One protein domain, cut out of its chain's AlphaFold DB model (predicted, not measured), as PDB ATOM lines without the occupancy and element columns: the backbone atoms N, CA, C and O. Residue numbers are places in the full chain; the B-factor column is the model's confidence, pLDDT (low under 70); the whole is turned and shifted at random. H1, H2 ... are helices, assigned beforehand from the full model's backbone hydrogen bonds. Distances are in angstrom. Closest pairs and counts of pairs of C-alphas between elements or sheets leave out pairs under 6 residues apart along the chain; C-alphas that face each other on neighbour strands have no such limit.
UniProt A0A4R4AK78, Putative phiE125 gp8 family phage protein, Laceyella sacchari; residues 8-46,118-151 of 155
ATOM      1  N   GLN A   8      38.514 -24.777 -24.565       92.69
ATOM      2  CA  GLN A   8      39.389 -23.616 -24.423       92.69
ATOM      3  C   GLN A   8      40.842 -24.041 -24.195       92.69
ATOM      4  O   GLN A   8      41.717 -23.547 -24.895       92.69
ATOM      5  N   GLU A   9      41.096 -24.998 -23.299       93.12
ATOM      6  CA  GLU A   9      42.450 -25.513 -23.047       93.12
ATOM      7  C   GLU A   9      43.078 -26.116 -24.306       93.12
ATOM      8  O   GLU A   9      44.260 -25.916 -24.565       93.12
ATOM      9  N   VAL A  10      42.285 -26.817 -25.122       95.12
ATOM     10  CA  VAL A  10      42.756 -27.349 -26.405       95.12
ATOM     11  C   VAL A  10      43.091 -26.228 -27.388       95.12
ATOM     12  O   VAL A  10      44.135 -26.291 -28.034       95.12
ATOM     13  N   LYS A  11      42.257 -25.187 -27.501       95.44
ATOM     14  CA  LYS A  11      42.557 -24.035 -28.367       95.44
ATOM     15  C   LYS A  11      43.813 -23.297 -27.914       95.44
ATOM     16  O   LYS A  11      44.645 -22.959 -28.753       95.44
ATOM     17  N   GLU A  12      43.969 -23.089 -26.608       94.75
ATOM     18  CA  GLU A  12      45.171 -22.500 -26.013       94.75
ATOM     19  C   GLU A  12      46.409 -23.347 -26.336       94.75
ATOM     20  O   GLU A  12      47.416 -22.816 -26.807       94.75
ATOM     21  N   TYR A  13      46.317 -24.669 -26.164       95.19
ATOM     22  CA  TYR A  13      47.410 -25.603 -26.441       95.19
ATOM     23  C   TYR A  13      47.812 -25.619 -27.925       95.19
ATOM     24  O   TYR A  13      48.998 -25.558 -28.251       95.19
ATOM     25  N   LEU A  14      46.829 -25.618 -28.831       95.62
ATOM     26  CA  LEU A  14      47.023 -25.578 -30.286       95.62
ATOM     27  C   LEU A  14      47.355 -24.180 -30.833       95.62
ATOM     28  O   LEU A  14      47.570 -24.030 -32.035       95.62
ATOM     29  N   LYS A  15      47.404 -23.153 -29.971       95.50
ATOM     30  CA  LYS A  15      47.627 -21.746 -30.348       95.50
ATOM     31  C   LYS A  15      46.603 -21.235 -31.373       95.50
ATOM     32  O   LYS A  15      46.938 -20.443 -32.255       95.50
ATOM     33  N   LEU A  16      45.360 -21.697 -31.260       93.81
ATOM     34  CA  LEU A  16      44.232 -21.249 -32.075       93.81
ATOM     35  C   LEU A  16      43.603 -19.983 -31.480       93.81
ATOM     36  O   LEU A  16      43.722 -19.709 -30.286       93.81
ATOM     37  N   ASP A  17      42.889 -19.225 -32.311       93.81
ATOM     38  CA  ASP A  17      42.077 -18.105 -31.835       93.81
ATOM     39  C   ASP A  17      40.942 -18.617 -30.932       93.81
ATOM     40  O   ASP A  17      40.078 -19.384 -31.365       93.81
ATOM     41  N   LEU A  18      40.936 -18.165 -29.676       91.94
ATOM     42  CA  LEU A  18      39.957 -18.564 -28.665       91.94
ATOM     43  C   LEU A  18      38.532 -18.127 -29.030       91.94
ATOM     44  O   LEU A  18      37.574 -18.810 -28.661       91.94
ATOM     45  N   MET A  19      38.395 -17.028 -29.778       92.69
ATOM     46  CA  MET A  19      37.102 -16.471 -30.187       92.69
ATOM     47  C   MET A  19      36.544 -17.136 -31.447       92.69
ATOM     48  O   MET A  19      35.334 -17.105 -31.681       92.69
ATOM     49  N   SER A  20      37.403 -17.758 -32.255       92.75
ATOM     50  CA  SER A  20      36.985 -18.472 -33.458       92.75
ATOM     51  C   SER A  20      36.229 -19.743 -33.094       92.75
ATOM     52  O   SER A  20      36.694 -20.533 -32.276       92.75
ATOM     53  N   GLN A  21      35.081 -19.969 -33.735       93.94
ATOM     54  CA  GLN A  21      34.261 -21.174 -33.546       93.94
ATOM     55  C   GLN A  21      34.357 -22.167 -34.713       93.94
ATOM     56  O   GLN A  21      33.648 -23.173 -34.742       93.94
ATOM     57  N   LEU A  22      35.207 -21.880 -35.706       92.56
ATOM     58  CA  LEU A  22      35.262 -22.624 -36.970       92.56
ATOM     59  C   LEU A  22      35.562 -24.112 -36.769       92.56
ATOM     60  O   LEU A  22      35.018 -24.956 -37.479       92.56
ATOM     61  N   GLU A  23      36.406 -24.433 -35.792       92.69
ATOM     62  CA  GLU A  23      36.870 -25.799 -35.551       92.69
ATOM     63  C   GLU A  23      36.245 -26.449 -34.315       92.69
ATOM     64  O   GLU A  23      36.520 -27.613 -34.042       92.69
ATOM     65  N   ASP A  24      35.354 -25.753 -33.604       95.19
ATOM     66  CA  ASP A  24      34.833 -26.186 -32.300       95.19
ATOM     67  C   ASP A  24      34.205 -27.574 -32.358       95.19
ATOM     68  O   ASP A  24      34.468 -28.409 -31.498       95.19
ATOM     69  N   LYS A  25      33.429 -27.857 -33.410       94.81
ATOM     70  CA  LYS A  25      32.812 -29.177 -33.604       94.81
ATOM     71  C   LYS A  25      33.849 -30.277 -33.813       94.81
ATOM     72  O   LYS A  25      33.700 -31.372 -33.278       94.81
ATOM     73  N   VAL A  26      34.890 -29.996 -34.598       94.69
ATOM     74  CA  VAL A  26      35.969 -30.957 -34.854       94.69
ATOM     75  C   VAL A  26      36.733 -31.202 -33.559       94.69
ATOM     76  O   VAL A  26      36.867 -32.348 -33.147       94.69
ATOM     77  N   LEU A  27      37.146 -30.138 -32.871       95.94
ATOM     78  CA  LEU A  27      37.852 -30.228 -31.596       95.94
ATOM     79  C   LEU A  27      37.026 -30.973 -30.542       95.94
ATOM     80  O   LEU A  27      37.568 -31.828 -29.857       95.94
ATOM     81  N   GLN A  28      35.714 -30.745 -30.455       95.62
ATOM     82  CA  GLN A  28      34.834 -31.493 -29.550       95.62
ATOM     83  C   GLN A  28      34.820 -33.000 -29.840       95.62
ATOM     84  O   GLN A  28      34.861 -33.799 -28.904       95.62
ATOM     85  N   HIS A  29      34.789 -33.408 -31.113       95.25
ATOM     86  CA  HIS A  29      34.885 -34.826 -31.474       95.25
ATOM     87  C   HIS A  29      36.254 -35.417 -31.124       95.25
ATOM     88  O   HIS A  29      36.320 -36.527 -30.600       95.25
ATOM     89  N   LEU A  30      37.335 -34.672 -31.364       96.25
ATOM     90  CA  LEU A  30      38.692 -35.108 -31.029       96.25
ATOM     91  C   LEU A  30      38.900 -35.214 -29.516       96.25
ATOM     92  O   LEU A  30      39.483 -36.187 -29.055       96.25
ATOM     93  N   ILE A  31      38.363 -34.274 -28.738       96.38
ATOM     94  CA  ILE A  31      38.368 -34.313 -27.269       96.38
ATOM     95  C   ILE A  31      37.636 -35.554 -26.759       96.38
ATOM     96  O   ILE A  31      38.130 -36.228 -25.856       96.38
ATOM     97  N   ALA A  32      36.474 -35.875 -27.333       95.50
ATOM     98  CA  ALA A  32      35.723 -37.068 -26.957       95.50
ATOM     99  C   ALA A  32      36.495 -38.357 -27.292       95.50
ATOM    100  O   ALA A  32      36.565 -39.254 -26.453       95.50
ATOM    101  N   ALA A  33      37.105 -38.428 -28.480       95.31
ATOM    102  CA  ALA A  33      37.924 -39.566 -28.898       95.31
ATOM    103  C   ALA A  33      39.157 -39.744 -27.999       95.31
ATOM    104  O   ALA A  33      39.370 -40.826 -27.460       95.31
ATOM    105  N   ALA A  34      39.909 -38.667 -27.764       96.44
ATOM    106  CA  ALA A  34      41.091 -38.686 -26.911       96.44
ATOM    107  C   ALA A  34      40.749 -39.036 -25.457       96.44
ATOM    108  O   ALA A  34      41.438 -39.837 -24.837       96.44
ATOM    109  N   THR A  35      39.646 -38.496 -24.922       95.62
ATOM    110  CA  THR A  35      39.161 -38.854 -23.580       95.62
ATOM    111  C   THR A  35      38.893 -40.353 -23.482       95.62
ATOM    112  O   THR A  35      39.364 -40.996 -22.547       95.62
ATOM    113  N   ALA A  36      38.167 -40.921 -24.450       94.81
ATOM    114  CA  ALA A  36      37.849 -42.345 -24.454       94.81
ATOM    115  C   ALA A  36      39.110 -43.218 -24.550       94.81
ATOM    116  O   ALA A  36      39.214 -44.219 -23.845       94.81
ATOM    117  N   GLU A  37      40.079 -42.826 -25.378       95.62
ATOM    118  CA  GLU A  37      41.339 -43.552 -25.544       95.62
ATOM    119  C   GLU A  37      42.203 -43.512 -24.273       95.62
ATOM    120  O   GLU A  37      42.710 -44.550 -23.842       95.62
ATOM    121  N   VAL A  38      42.313 -42.354 -23.614       95.94
ATOM    122  CA  VAL A  38      43.032 -42.227 -22.336       95.94
ATOM    123  C   VAL A  38      42.344 -43.053 -21.246       95.94
ATOM    124  O   VAL A  38      42.999 -43.846 -20.570       95.94
ATOM    125  N   GLU A  39      41.022 -42.953 -21.090       94.19
ATOM    126  CA  GLU A  39      40.288 -43.777 -20.117       94.19
ATOM    127  C   GLU A  39      40.439 -45.284 -20.404       94.19
ATOM    128  O   GLU A  39      40.624 -46.079 -19.477       94.19
ATOM    129  N   GLN A  40      40.435 -45.690 -21.680       94.25
ATOM    130  CA  GLN A  40      40.676 -47.076 -22.085       94.25
ATOM    131  C   GLN A  40      42.096 -47.534 -21.731       94.25
ATOM    132  O   GLN A  40      42.261 -48.628 -21.190       94.25
ATOM    133  N   LYS A  41      43.111 -46.706 -21.995       95.06
ATOM    134  CA  LYS A  41      44.513 -46.991 -21.665       95.06
ATOM    135  C   LYS A  41      44.718 -47.197 -20.164       95.06
ATOM    136  O   LYS A  41      45.456 -48.097 -19.767       95.06
ATOM    137  N   HIS A  42      44.041 -46.401 -19.336       92.94
ATOM    138  CA  HIS A  42      44.075 -46.524 -17.872       92.94
ATOM    139  C   HIS A  42      43.112 -47.591 -17.325       92.94
ATOM    140  O   HIS A  42      43.115 -47.861 -16.124       92.94
ATOM    141  N   GLY A  43      42.288 -48.204 -18.182       92.50
ATOM    142  CA  GLY A  43      41.345 -49.263 -17.821       92.50
ATOM    143  C   GLY A  43      40.193 -48.809 -16.920       92.50
ATOM    144  O   GLY A  43      39.553 -49.644 -16.280       92.50
ATOM    145  N   ARG A  44      39.935 -47.498 -16.828       91.81
ATOM    146  CA  ARG A  44      38.944 -46.918 -15.912       91.81
ATOM    147  C   ARG A  44      38.492 -45.539 -16.367       91.81
ATOM    148  O   ARG A  44      39.228 -44.812 -17.024       91.81
ATOM    149  N   GLY A  45      37.306 -45.137 -15.913       90.88
ATOM    150  CA  GLY A  45      36.904 -43.740 -16.035       90.88
ATOM    151  C   GLY A  45      37.694 -42.841 -15.101       90.88
ATOM    152  O   GLY A  45      37.903 -43.174 -13.931       90.88
ATOM    153  N   LEU A  46      38.096 -41.694 -15.625       93.88
ATOM    154  CA  LEU A  46      38.866 -40.679 -14.925       93.88
ATOM    155  C   LEU A  46      37.997 -39.474 -14.572       93.88
ATOM    156  O   LEU A  46      38.278 -38.811 -13.584       93.88
ATOM    157  N   THR A 118      37.534 -32.035 -13.917       90.44
ATOM    158  CA  THR A 118      38.234 -31.710 -15.174       90.44
ATOM    159  C   THR A 118      37.939 -30.304 -15.684       90.44
ATOM    160  O   THR A 118      38.571 -29.851 -16.633       90.44
ATOM    161  N   ASP A 119      37.015 -29.589 -15.044       84.00
ATOM    162  CA  ASP A 119      36.722 -28.200 -15.366       84.00
ATOM    163  C   ASP A 119      37.621 -27.283 -14.527       84.00
ATOM    164  O   ASP A 119      37.468 -27.173 -13.315       84.00
ATOM    165  N   PHE A 120      38.604 -26.650 -15.160       74.69
ATOM    166  CA  PHE A 120      39.481 -25.688 -14.487       74.69
ATOM    167  C   PHE A 120      38.892 -24.275 -14.445       74.69
ATOM    168  O   PHE A 120      39.394 -23.431 -13.705       74.69
ATOM    169  N   GLN A 121      37.848 -24.006 -15.230       75.75
ATOM    170  CA  GLN A 121      37.180 -22.708 -15.255       75.75
ATOM    171  C   GLN A 121      36.190 -22.597 -14.100       75.75
ATOM    172  O   GLN A 121      36.063 -21.536 -13.490       75.75
ATOM    173  N   ASN A 122      35.525 -23.708 -13.776       82.50
ATOM    174  CA  ASN A 122      34.585 -23.796 -12.672       82.50
ATOM    175  C   ASN A 122      35.172 -24.649 -11.541       82.50
ATOM    176  O   ASN A 122      35.534 -25.798 -11.783       82.50
ATOM    177  N   PRO A 123      35.249 -24.143 -10.297       83.44
ATOM    178  CA  PRO A 123      35.747 -24.935  -9.179       83.44
ATOM    179  C   PRO A 123      34.849 -26.156  -8.911       83.44
ATOM    180  O   PRO A 123      33.646 -26.114  -9.197       83.44
ATOM    181  N   PRO A 124      35.398 -27.235  -8.323       87.31
ATOM    182  CA  PRO A 124      34.606 -28.403  -7.975       87.31
ATOM    183  C   PRO A 124      33.500 -28.053  -6.960       87.31
ATOM    184  O   PRO A 124      33.708 -27.207  -6.088       87.31
ATOM    185  N   PRO A 125      32.348 -28.754  -6.990       86.19
ATOM    186  CA  PRO A 125      31.255 -28.569  -6.032       86.19
ATOM    187  C   PRO A 125      31.639 -28.807  -4.564       86.19
ATOM    188  O   PRO A 125      30.913 -28.396  -3.663       86.19
ATOM    189  N   SER A 126      32.742 -29.517  -4.315       87.12
ATOM    190  CA  SER A 126      33.305 -29.769  -2.988       87.12
ATOM    191  C   SER A 126      34.826 -29.883  -3.076       87.12
ATOM    192  O   SER A 126      35.353 -30.416  -4.053       87.12
ATOM    193  N   MET A 127      35.520 -29.456  -2.017       83.38
ATOM    194  CA  MET A 127      36.977 -29.585  -1.859       83.38
ATOM    195  C   MET A 127      37.456 -31.045  -1.795       83.38
ATOM    196  O   MET A 127      38.641 -31.307  -1.980       83.38
ATOM    197  N   ASP A 128      36.550 -31.997  -1.550       88.06
ATOM    198  CA  ASP A 128      36.863 -33.431  -1.516       88.06
ATOM    199  C   ASP A 128      37.022 -34.055  -2.911       88.06
ATOM    200  O   ASP A 128      37.473 -35.198  -3.024       88.06
ATOM    201  N   ILE A 129      36.613 -33.347  -3.970       92.06
ATOM    202  CA  ILE A 129      36.757 -33.820  -5.348       92.06
ATOM    203  C   ILE A 129      38.141 -33.393  -5.842       92.06
ATOM    204  O   ILE A 129      38.398 -32.196  -5.987       92.06
ATOM    205  N   PRO A 130      39.050 -34.338  -6.122       92.31
ATOM    206  CA  PRO A 130      40.384 -33.987  -6.573       92.31
ATOM    207  C   PRO A 130      40.354 -33.497  -8.020       92.31
ATOM    208  O   PRO A 130      39.662 -34.061  -8.870       92.31
ATOM    209  N   MET A 131      41.156 -32.478  -8.310       92.31
ATOM    210  CA  MET A 131      41.431 -32.054  -9.683       92.31
ATOM    211  C   MET A 131      42.154 -33.163 -10.447       92.31
ATOM    212  O   MET A 131      42.919 -33.931  -9.856       92.31
ATOM    213  N   ILE A 132      41.933 -33.232 -11.760       93.44
ATOM    214  CA  ILE A 132      42.674 -34.150 -12.625       93.44
ATOM    215  C   ILE A 132      44.186 -33.884 -12.502       93.44
ATOM    216  O   ILE A 132      44.618 -32.732 -12.611       93.44
ATOM    217  N   PRO A 133      44.998 -34.930 -12.253       93.56
ATOM    218  CA  PRO A 133      46.448 -34.833 -12.278       93.56
ATOM    219  C   PRO A 133      46.965 -34.236 -13.592       93.56
ATOM    220  O   PRO A 133      46.429 -34.494 -14.673       93.56
ATOM    221  N   VAL A 134      48.005 -33.406 -13.492       92.69
ATOM    222  CA  VAL A 134      48.528 -32.635 -14.632       92.69
ATOM    223  C   VAL A 134      49.067 -33.526 -15.752       92.69
ATOM    224  O   VAL A 134      48.941 -33.174 -16.918       92.69
ATOM    225  N   ASP A 135      49.615 -34.687 -15.406       95.25
ATOM    226  CA  ASP A 135      50.106 -35.712 -16.324       95.25
ATOM    227  C   ASP A 135      48.970 -36.329 -17.151       95.25
ATOM    228  O   ASP A 135      49.056 -36.339 -18.374       95.25
ATOM    229  N   LEU A 136      47.870 -36.742 -16.512       95.00
ATOM    230  CA  LEU A 136      46.696 -37.289 -17.211       95.00
ATOM    231  C   LEU A 136      46.017 -36.245 -18.104       95.00
ATOM    232  O   LEU A 136      45.559 -36.547 -19.207       95.00
ATOM    233  N   LYS A 137      45.962 -34.997 -17.632       94.38
ATOM    234  CA  LYS A 137      45.466 -33.878 -18.433       94.38
ATOM    235  C   LYS A 137      46.349 -33.651 -19.659       94.38
ATOM    236  O   LYS A 137      45.832 -33.507 -20.765       94.38
ATOM    237  N   HIS A 138      47.663 -33.596 -19.459       95.31
ATOM    238  CA  HIS A 138      48.619 -33.356 -20.533       95.31
ATOM    239  C   HIS A 138      48.591 -34.477 -21.570       95.31
ATOM    240  O   HIS A 138      48.519 -34.184 -22.755       95.31
ATOM    241  N   GLU A 139      48.524 -35.731 -21.125       96.88
ATOM    242  CA  GLU A 139      48.365 -36.898 -21.994       96.88
ATOM    243  C   GLU A 139      47.145 -36.755 -22.917       96.88
ATOM    244  O   GLU A 139      47.238 -36.969 -24.127       96.88
ATOM    245  N   CYS A 140      46.000 -36.324 -22.375       96.38
ATOM    246  CA  CYS A 140      44.816 -36.083 -23.193       96.38
ATOM    247  C   CYS A 140      44.995 -34.891 -24.151       96.38
ATOM    248  O   CYS A 140      44.543 -34.969 -25.292       96.38
ATOM    249  N   LEU A 141      45.635 -33.795 -23.720       96.50
ATOM    250  CA  LEU A 141      45.915 -32.636 -24.583       96.50
ATOM    251  C   LEU A 141      46.821 -33.008 -25.762       96.50
ATOM    252  O   LEU A 141      46.515 -32.654 -26.900       96.50
ATOM    253  N   GLU A 142      47.901 -33.741 -25.498       97.44
ATOM    254  CA  GLU A 142      48.839 -34.211 -26.518       97.44
ATOM    255  C   GLU A 142      48.143 -35.108 -27.539       97.44
ATOM    256  O   GLU A 142      48.321 -34.925 -28.743       97.44
ATOM    257  N   LEU A 143      47.294 -36.033 -27.082       97.19
ATOM    258  CA  LEU A 143      46.540 -36.904 -27.978       97.19
ATOM    259  C   LEU A 143      45.551 -36.116 -28.848       97.19
ATOM    260  O   LEU A 143      45.458 -36.369 -30.048       97.19
ATOM    261  N   VAL A 144      44.843 -35.128 -28.289       97.00
ATOM    262  CA  VAL A 144      43.967 -34.255 -29.091       97.00
ATOM    263  C   VAL A 144      44.770 -33.519 -30.160       97.00
ATOM    264  O   VAL A 144      44.342 -33.479 -31.315       97.00
ATOM    265  N   ALA A 145      45.930 -32.968 -29.800       96.38
ATOM    266  CA  ALA A 145      46.789 -32.270 -30.747       96.38
ATOM    267  C   ALA A 145      47.307 -33.200 -31.847       96.38
ATOM    268  O   ALA A 145      47.202 -32.876 -33.029       96.38
ATOM    269  N   TYR A 146      47.750 -34.401 -31.474       95.88
ATOM    270  CA  TYR A 146      48.166 -35.430 -32.416       95.88
ATOM    271  C   TYR A 146      47.045 -35.789 -33.399       95.88
ATOM    272  O   TYR A 146      47.266 -35.807 -34.610       95.88
ATOM    273  N   LEU A 147      45.828 -36.049 -32.914       95.12
ATOM    274  CA  LEU A 147      44.692 -36.383 -33.777       95.12
ATOM    275  C   LEU A 147      44.300 -35.208 -34.686       95.12
ATOM    276  O   LEU A 147      43.924 -35.412 -35.841       95.12
ATOM    277  N   TYR A 148      44.402 -33.979 -34.179       94.94
ATOM    278  CA  TYR A 148      44.122 -32.767 -34.937       94.94
ATOM    279  C   TYR A 148      45.118 -32.562 -36.086       94.94
ATOM    280  O   TYR A 148      44.700 -32.314 -37.218       94.94
ATOM    281  N   GLU A 149      46.418 -32.712 -35.835       92.56
ATOM    282  CA  GLU A 149      47.467 -32.549 -36.849       92.56
ATOM    283  C   GLU A 149      47.452 -33.687 -37.883       92.56
ATOM    284  O   GLU A 149      47.619 -33.450 -39.082       92.56
ATOM    285  N   ASN A 150      47.167 -34.918 -37.443       90.31
ATOM    286  CA  ASN A 150      47.157 -36.110 -38.298       90.31
ATOM    287  C   ASN A 150      45.809 -36.390 -38.977       90.31
ATOM    288  O   ASN A 150      45.671 -37.383 -39.691       90.31
ATOM    289  N   ARG A 151      44.828 -35.483 -38.855       81.00
ATOM    290  CA  ARG A 151      43.575 -35.546 -39.634       81.00
ATOM    291  C   ARG A 151      43.822 -35.559 -41.150       81.00
ATOM    292  O   ARG A 151      42.987 -36.032 -41.914       81.00
TER     293      ARG A 151
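This is residues 8 to 46 and 118 to 151 of the 155 residues of the protein "Putative phiE125 gp8 family phage protein" of Laceyella sacchari (UniProt A0A4R4AK78). Two long helices, H2 and H3, cross as an X near their middles, and the short helix H1 sits beside the crossing, about perpendicular to both, packing on H3. A stretch with no named element, residues 118 to 133, leads to H3 in a wide loop, and its residues 124 to 129 stick out from the rest. The printed part has 73 residues, with three named helices in the order H1, H2, H3 and no named strand, and the class is all helix. It is only just compact, close to loose, with a radius of gyration of the C-alphas of 13.1 A, and the C-alphas span 37 by 28 by 18 A.

The first helix of the printed part is H1, residues 8 to 13. H2, residues 24 to 41, is close to H1 but not clearly touching it: the closest C-alphas, those of Val 10 and Leu 27, are 7.7 A apart. The lines of H1 and H2 are about perpendicular, at 79 degrees. H3, residues 134 to 151, touches H1 with its residues 141 to 145 alone, and the closest C-alphas, those of Val 10 and Leu 141, are 6.4 A apart. The lines of H1 and H3 are about perpendicular too, at 77 degrees. H2 and H3 touch, with 13 pairs of C-alphas within 8 A; the closest, those of Leu 30 and Val 144, are 5.7 A apart. These two run opposite ways at a steep tilt of 55 degrees, and their centres are 8.7 A apart. In H1, H2 and H3 every O i to N i+4 pair is within hydrogen-bond range.

H1 begins at C-alpha 8, at (39.389, -23.616, -24.423), and ends at Tyr 13. H2 runs from Asp 24, C-alpha at (34.833, -26.186, -32.300), to Lys 41, 25.3 A from first to last C-alpha. H3 runs from Val 134 to Arg 151, 25.7 A from first to last C-alpha, and its last C-alpha is at (43.575, -35.546, -39.634). H2 and H3 have 18 residues each, H1 has 6.

The two C-alphas farthest apart are those of Met 127 and Arg 151, at 38.8 A; Met 127 lies in residues 124 to 129, which stand free. The link from H1 to H2, 10 residues, is short. Residues 47 to 117 are not printed, and the gap across this cut, from C-alpha 46 to C-alpha 118, is 9.0 A; the link from H2 to H3 is the link across the cut. The mean pLDDT of the printed part is 92.7, and no printed residue is under 70.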